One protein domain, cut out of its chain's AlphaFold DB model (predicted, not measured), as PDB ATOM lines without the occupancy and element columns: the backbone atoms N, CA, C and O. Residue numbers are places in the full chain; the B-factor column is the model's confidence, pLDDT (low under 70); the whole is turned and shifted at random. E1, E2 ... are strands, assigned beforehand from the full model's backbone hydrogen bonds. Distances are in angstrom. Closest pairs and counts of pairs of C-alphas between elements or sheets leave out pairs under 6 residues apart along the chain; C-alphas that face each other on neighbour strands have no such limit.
ATOM      1  N   TYR A  72     174.257 133.513 141.656       81.38
ATOM      2  CA  TYR A  72     172.871 133.532 142.114       81.38
ATOM      3  C   TYR A  72     171.880 133.115 141.029       81.38
ATOM      4  O   TYR A  72     172.101 133.292 139.829       81.38
ATOM      5  N   GLN A  73     170.770 132.530 141.474       86.44
ATOM      6  CA  GLN A  73     169.733 131.963 140.626       86.44
ATOM      7  C   GLN A  73     168.367 132.513 140.994       86.44
ATOM      8  O   GLN A  73     167.974 132.543 142.166       86.44
ATOM      9  N   CYS A  74     167.618 132.862 139.959       88.25
ATOM     10  CA  CYS A  74     166.275 133.394 140.059       88.25
ATOM     11  C   CYS A  74     165.302 132.531 139.269       88.25
ATOM     12  O   CYS A  74     165.567 132.192 138.118       88.25
ATOM     13  N   ALA A  75     164.171 132.192 139.885       90.56
ATOM     14  CA  ALA A  75     163.055 131.530 139.221       90.56
ATOM     15  C   ALA A  75     162.011 132.558 138.777       90.56
ATOM     16  O   ALA A  75     161.618 133.425 139.557       90.56
ATOM     17  N   TYR A  76     161.535 132.410 137.547       90.25
ATOM     18  CA  TYR A  76     160.508 133.218 136.894       90.25
ATOM     19  C   TYR A  76     159.349 132.311 136.451       90.25
ATOM     20  O   TYR A  76     159.518 131.091 136.381       90.25
ATOM     21  N   PRO A  77     158.173 132.864 136.103       88.62
ATOM     22  CA  PRO A  77     157.031 132.065 135.651       88.62
ATOM     23  C   PRO A  77     157.338 131.110 134.487       88.62
ATOM     24  O   PRO A  77     156.781 130.016 134.435       88.62
ATOM     25  N   ASN A  78     158.247 131.500 133.586       83.44
ATOM     26  CA  ASN A  78     158.561 130.760 132.360       83.44
ATOM     27  C   ASN A  78     159.975 130.159 132.335       83.44
ATOM     28  O   ASN A  78     160.421 129.689 131.290       83.44
ATOM     29  N   GLY A  79     160.702 130.164 133.454       83.31
ATOM     30  CA  GLY A  79     162.066 129.645 133.464       83.31
ATOM     31  C   GLY A  79     162.865 130.041 134.691       83.31
ATOM     32  O   GLY A  79     162.329 130.486 135.701       83.31
ATOM     33  N   ALA A  80     164.176 129.870 134.604       88.31
ATOM     34  CA  ALA A  80     165.106 130.321 135.624       88.31
ATOM     35  C   ALA A  80     166.321 130.952 134.955       88.31
ATOM     36  O   ALA A  80     166.706 130.540 133.861       88.31
ATOM     37  N   CYS A  81     166.938 131.915 135.621       87.75
ATOM     38  CA  CYS A  81     168.147 132.582 135.164       87.75
ATOM     39  C   CYS A  81     169.235 132.431 136.221       87.75
ATOM     40  O   CYS A  81     168.957 132.549 137.417       87.75
ATOM     41  N   THR A  82     170.457 132.186 135.765       86.88
ATOM     42  CA  THR A  82     171.634 132.040 136.620       86.88
ATOM     43  C   THR A  82     172.676 133.037 136.170       86.88
ATOM     44  O   THR A  82     173.093 132.995 135.011       86.88
ATOM     45  N   TRP A  83     173.126 133.893 137.078       84.62
ATOM     46  CA  TRP A  83     174.191 134.847 136.801       84.62
ATOM     47  C   TRP A  83     175.377 134.603 137.716       84.62
ATOM     48  O   TRP A  83     175.222 134.280 138.894       84.62
ATOM     49  N   ASP A  84     176.563 134.807 137.159       79.19
ATOM     50  CA  ASP A  84     177.761 135.000 137.961       79.19
ATOM     51  C   ASP A  84     177.575 136.265 138.807       79.19
ATOM     52  O   ASP A  84     177.217 137.326 138.295       79.19
ATOM     53  N   ASP A  85     177.759 136.162 140.115       74.31
ATOM     54  CA  ASP A  85     177.453 137.246 141.047       74.31
ATOM     55  C   ASP A  85     178.520 138.353 141.051       74.31
ATOM     56  O   ASP A  85     178.226 139.469 141.477       74.31
ATOM     57  N   LYS A  86     179.721 138.084 140.518       72.06
ATOM     58  CA  LYS A  86     180.821 139.055 140.397       72.06
ATOM     59  C   LYS A  86     180.731 139.899 139.125       72.06
ATOM     60  O   LYS A  86     180.805 141.124 139.173       72.06
ATOM     61  N   THR A  87     180.600 139.246 137.978       77.19
ATOM     62  CA  THR A  87     180.577 139.858 136.639       77.19
ATOM     63  C   THR A  87     179.162 140.170 136.170       77.19
ATOM     64  O   THR A  87     178.967 140.975 135.259       77.19
ATOM     65  N   GLY A  88     178.164 139.511 136.758       81.88
ATOM     66  CA  GLY A  88     176.791 139.536 136.287       81.88
ATOM     67  C   GLY A  88     176.548 138.693 135.047       81.88
ATOM     68  O   GLY A  88     175.437 138.733 134.545       81.88
ATOM     69  N   ALA A  89     177.529 137.976 134.495       85.44
ATOM     70  CA  ALA A  89     177.353 137.266 133.229       85.44
ATOM     71  C   ALA A  89     176.328 136.127 133.349       85.44
ATOM     72  O   ALA A  89     176.403 135.313 134.275       85.44
ATOM     73  N   LEU A  90     175.393 136.053 132.397       83.94
ATOM     74  CA  LEU A  90     174.424 134.960 132.302       83.94
ATOM     75  C   LEU A  90     175.148 133.632 132.047       83.94
ATOM     76  O   LEU A  90     175.921 133.510 131.102       83.94
ATOM     77  N   GLN A  91     174.866 132.634 132.877       80.06
ATOM     78  CA  GLN A  91     175.529 131.327 132.851       80.06
ATOM     79  C   GLN A  91     174.711 130.291 132.086       80.06
ATOM     80  O   GLN A  91     175.243 129.477 131.334       80.06
ATOM     81  N   ASN A  92     173.388 130.342 132.215       77.25
ATOM     82  CA  ASN A  92     172.480 129.482 131.469       77.25
ATOM     83  C   ASN A  92     172.027 130.159 130.168       77.25
ATOM     84  O   ASN A  92     170.840 130.354 129.933       77.25
ATOM     85  N   ILE A  93     172.991 130.477 129.301       77.69
ATOM     86  CA  ILE A  93     172.818 131.269 128.067       77.69
ATOM     87  C   ILE A  93     171.780 130.737 127.065       77.69
ATOM     88  O   ILE A  93     171.371 131.458 126.161       77.69
ATOM     89  N   PHE A  94     171.343 129.485 127.206       75.50
ATOM     90  CA  PHE A  94     170.263 128.918 126.395       75.50
ATOM     91  C   PHE A  94     168.867 129.372 126.844       75.50
ATOM     92  O   PHE A  94     167.895 129.149 126.124       75.50
ATOM     93  N   GLN A  95     168.748 130.008 128.012       75.69
ATOM     94  CA  GLN A  95     167.521 130.666 128.444       75.69
ATOM     95  C   GLN A  95     167.397 132.019 127.750       75.69
ATOM     96  O   GLN A  95     168.104 132.975 128.062       75.69
ATOM     97  N   THR A  96     166.472 132.104 126.797       85.62
ATOM     98  CA  THR A  96     166.298 133.287 125.944       85.62
ATOM     99  C   THR A  96     165.529 134.422 126.612       85.62
ATOM    100  O   THR A  96     165.451 135.498 126.035       85.62
ATOM    101  N   ASN A  97     164.946 134.190 127.792       89.62
ATOM    102  CA  ASN A  97     164.193 135.187 128.563       89.62
ATOM    103  C   ASN A  97     165.065 135.876 129.635       89.62
ATOM    104  O   ASN A  97     164.592 136.681 130.423       89.62
ATOM    105  N   CYS A  98     166.362 135.594 129.707       91.56
ATOM    106  CA  CYS A  98     167.212 136.181 130.737       91.56
ATOM    107  C   CYS A  98     168.009 137.372 130.192       91.56
ATOM    108  O   CYS A  98     168.595 137.266 129.111       91.56
ATOM    109  N   PRO A  99     168.122 138.483 130.944       92.31
ATOM    110  CA  PRO A  99     169.176 139.462 130.719       92.31
ATOM    111  C   PRO A  99     170.542 138.785 130.583       92.31
ATOM    112  O   PRO A  99     170.911 137.937 131.393       92.31
ATOM    113  N   THR A 100     171.319 139.181 129.577       90.19
ATOM    114  CA  THR A 100     172.660 138.621 129.342       90.19
ATOM    115  C   THR A 100     173.666 139.027 130.419       90.19
ATOM    116  O   THR A 100     174.672 138.343 130.608       90.19
ATOM    117  N   SER A 101     173.388 140.116 131.142       89.31
ATOM    118  CA  SER A 101     174.151 140.539 132.308       89.31
ATOM    119  C   SER A 101     173.245 141.120 133.396       89.31
ATOM    120  O   SER A 101     172.418 141.986 133.117       89.31
ATOM    121  N   ALA A 102     173.419 140.651 134.630       88.56
ATOM    122  CA  ALA A 102     172.801 141.187 135.835       88.56
ATOM    123  C   ALA A 102     173.754 141.016 137.037       88.56
ATOM    124  O   ALA A 102     173.714 139.990 137.721       88.56
ATOM    125  N   PRO A 103     174.646 141.988 137.295       81.88
ATOM    126  CA  PRO A 103     175.564 141.936 138.429       81.88
ATOM    127  C   PRO A 103     174.818 141.918 139.762       81.88
ATOM    128  O   PRO A 103     173.831 142.633 139.944       81.88
ATOM    129  N   CYS A 104     175.316 141.126 140.707       79.12
ATOM    130  CA  CYS A 104     174.792 141.119 142.061       79.12
ATOM    131  C   CYS A 104     175.463 142.203 142.911       79.12
ATOM    132  O   CYS A 104     176.676 142.399 142.862       79.12
ATOM    133  N   SER A 105     174.680 142.896 143.740       69.06
ATOM    134  CA  SER A 105     175.231 143.788 144.760       69.06
ATOM    135  C   SER A 105     175.701 142.971 145.967       69.06
ATOM    136  O   SER A 105     174.900 142.517 146.784       69.06
ATOM    137  N   THR A 106     177.015 142.810 146.118       62.06
ATOM    138  CA  THR A 106     177.627 142.076 147.243       62.06
ATOM    139  C   THR A 106     177.392 142.735 148.608       62.06
ATOM    140  O   THR A 106     177.504 142.071 149.633       62.06
ATOM    141  N   ALA A 107     177.003 144.015 148.650       58.47
ATOM    142  CA  ALA A 107     176.767 144.752 149.893       58.47
ATOM    143  C   ALA A 107     175.397 144.477 150.552       58.47
ATOM    144  O   ALA A 107     175.206 144.833 151.714       58.47
ATOM    145  N   GLY A 108     174.439 143.877 149.831       61.12
ATOM    146  CA  GLY A 108     173.061 143.682 150.316       61.12
ATOM    147  C   GLY A 108     172.408 142.349 149.941       61.12
ATOM    148  O   GLY A 108     171.235 142.150 150.249       61.12
ATOM    149  N   GLY A 109     173.149 141.446 149.294       69.69
ATOM    150  CA  GLY A 109     172.608 140.221 148.706       69.69
ATOM    151  C   GLY A 109     172.075 140.438 147.286       69.69
ATOM    152  O   GLY A 109     171.847 141.567 146.847       69.69
ATOM    153  N   CYS A 110     171.897 139.346 146.542       79.81
ATOM    154  CA  CYS A 110     171.428 139.430 145.162       79.81
ATOM    155  C   CYS A 110     169.909 139.591 145.119       79.81
ATOM    156  O   CYS A 110     169.175 138.814 145.725       79.81
ATOM    157  N   SER A 111     169.421 140.571 144.362       86.81
ATOM    158  CA  SER A 111     168.005 140.678 144.005       86.81
ATOM    159  C   SER A 111     167.794 140.174 142.589       86.81
ATOM    160  O   SER A 111     168.588 140.489 141.703       86.81
ATOM    161  N   CYS A 112     166.698 139.460 142.352       89.81
ATOM    162  CA  CYS A 112     166.361 139.037 141.003       89.81
ATOM    163  C   CYS A 112     166.031 140.240 140.117       89.81
ATOM    164  O   CYS A 112     165.122 141.000 140.466       89.81
ATOM    165  N   PRO A 113     166.727 140.424 138.977       91.88
ATOM    166  CA  PRO A 113     166.317 141.411 137.990       91.88
ATOM    167  C   PRO A 113     164.967 141.001 137.386       91.88
ATOM    168  O   PRO A 113     164.488 139.885 137.591       91.88
ATOM    169  N   LEU A 114     164.354 141.888 136.611       93.31
ATOM    170  CA  LEU A 114     163.268 141.465 135.733       93.31
ATOM    171  C   LEU A 114     163.827 140.547 134.636       93.31
ATOM    172  O   LEU A 114     164.944 140.768 134.159       93.31
ATOM    173  N   ASP A 115     163.061 139.528 134.247       92.12
ATOM    174  CA  ASP A 115     163.339 138.795 133.009       92.12
ATOM    175  C   ASP A 115     163.007 139.677 131.781       92.12
ATOM    176  O   ASP A 115     162.541 140.817 131.915       92.12
ATOM    177  N   LEU A 116     163.282 139.196 130.570       93.50
ATOM    178  CA  LEU A 116     163.015 139.954 129.340       93.50
ATOM    179  C   LEU A 116     161.511 140.102 129.041       93.50
ATOM    180  O   LEU A 116     161.126 141.005 128.297       93.50
ATOM    181  N   ASP A 117     160.672 139.287 129.679       94.06
ATOM    182  CA  ASP A 117     159.210 139.390 129.691       94.06
ATOM    183  C   ASP A 117     158.678 140.333 130.796       94.06
ATOM    184  O   ASP A 117     157.466 140.490 130.953       94.06
ATOM    185  N   GLN A 118     159.563 140.998 131.550       93.75
ATOM    186  CA  GLN A 118     159.250 141.886 132.679       93.75
ATOM    187  C   GLN A 118     158.581 141.207 133.888       93.75
ATOM    188  O   GLN A 118     157.942 141.866 134.714       93.75
ATOM    189  N   ASN A 119     158.755 139.899 134.044       93.19
ATOM    190  CA  ASN A 119     158.324 139.172 135.228       93.19
ATOM    191  C   ASN A 119     159.284 139.401 136.397       93.19
ATOM    192  O   ASN A 119     160.505 139.463 136.249       93.19
ATOM    193  N   THR A 120     158.714 139.455 137.599       92.94
ATOM    194  CA  THR A 120     159.495 139.446 138.838       92.94
ATOM    195  C   THR A 120     159.975 138.032 139.140       92.94
ATOM    196  O   THR A 120     159.179 137.092 139.148       92.94
ATOM    197  N   GLY A 121     161.273 137.895 139.402       89.12
ATOM    198  CA  GLY A 121     161.879 136.634 139.810       89.12
ATOM    199  C   GLY A 121     161.913 136.463 141.325       89.12
ATOM    200  O   GLY A 121     161.926 137.436 142.080       89.12
ATOM    201  N   VAL A 122     161.977 135.213 141.771       88.62
ATOM    202  CA  VAL A 122     162.234 134.852 143.170       88.62
ATOM    203  C   VAL A 122     163.648 134.300 143.282       88.62
ATOM    204  O   VAL A 122     164.021 133.410 142.517       88.62
ATOM    205  N   LEU A 123     164.429 134.811 144.239       86.19
ATOM    206  CA  LEU A 123     165.775 134.313 144.508       86.19
ATOM    207  C   LEU A 123     165.661 132.907 145.098       86.19
ATOM    208  O   LEU A 123     165.132 132.734 146.196       86.19
ATOM    209  N   ILE A 124     166.139 131.908 144.359       81.56
ATOM    210  CA  ILE A 124     166.060 130.495 144.762       81.56
ATOM    211  C   ILE A 124     167.405 129.934 145.217       81.56
ATOM    212  O   ILE A 124     167.439 128.935 145.933       81.56
ATOM    213  N   ASN A 125     168.511 130.559 144.814       72.50
ATOM    214  CA  ASN A 125     169.841 130.194 145.276       72.50
ATOM    215  C   ASN A 125     170.764 131.413 145.218       72.50
ATOM    216  O   ASN A 125     170.754 132.151 144.238       72.50
ATOM    217  N   GLN A 126     171.572 131.598 146.252       73.81
ATOM    218  CA  GLN A 126     172.699 132.518 146.264       73.81
ATOM    219  C   GLN A 126     173.816 131.782 146.994       73.81
ATOM    220  O   GLN A 126     173.898 131.822 148.222       73.81
ATOM    221  N   PHE A 127     174.611 131.028 146.240       70.44
ATOM    222  CA  PHE A 127     175.771 130.351 146.789       70.44
ATOM    223  C   PHE A 127     176.930 130.476 145.819       70.44
ATOM    224  O   PHE A 127     176.846 130.051 144.669       70.44
ATOM    225  N   THR A 128     178.013 131.023 146.345       75.69
ATOM    226  CA  THR A 128     179.174 131.431 145.578       75.69
ATOM    227  C   THR A 128     180.393 130.793 146.205       75.69
ATOM    228  O   THR A 128     180.733 131.095 147.349       75.69
TER     229      THR A 128
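This is residues 72 to 128 of the 168 residues of an uncharacterized protein of Phanerochaete carnosa (strain HHB-10118-sp) (UniProt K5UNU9). With little regular structure, this domain is a small wall of three strands, with much of the long unnamed stretch 84 to 121 looped over one face and the other face bare. The 57 printed residues hold no named helix and, along the chain, strands E1, E2 and E3, in an antiparallel sheet ordered E2, E1, E3. The class is all strand, though under half of the residues are in named elements. The whole is compact, radius of gyration of the C-alphas 10.0 A, and only just elongated, spanning 28 by 18 by 16 A.

Find C-alpha 72 at (172.871, 133.532, 142.114); from there E1, residues 72 to 76, runs 13.4 A. E2, residues 79 to 83, covers 13.6 A. E3, residues 122 to 126, covers 11.2 A and ends at C-alpha 126, (172.699, 132.518, 146.264).

Start at inner strand E1. Hairpin partner E2 is antiparallel at 160 degrees; look at N 74 and O 81, 2.9 A, within hydrogen-bond range. E3 is antiparallel to E1 at 160 degrees; N 73 and O 125 are within hydrogen-bond range at 2.8 A. Edge strands E2 and E3 are apart.

The farthest C-alphas, Phe 94 and Ala 107, are 29.1 A apart. The printed part has no cut; the link from E2 to E3 is long, 38 residues. Look for pLDDT under 70 at residues 105 to 109.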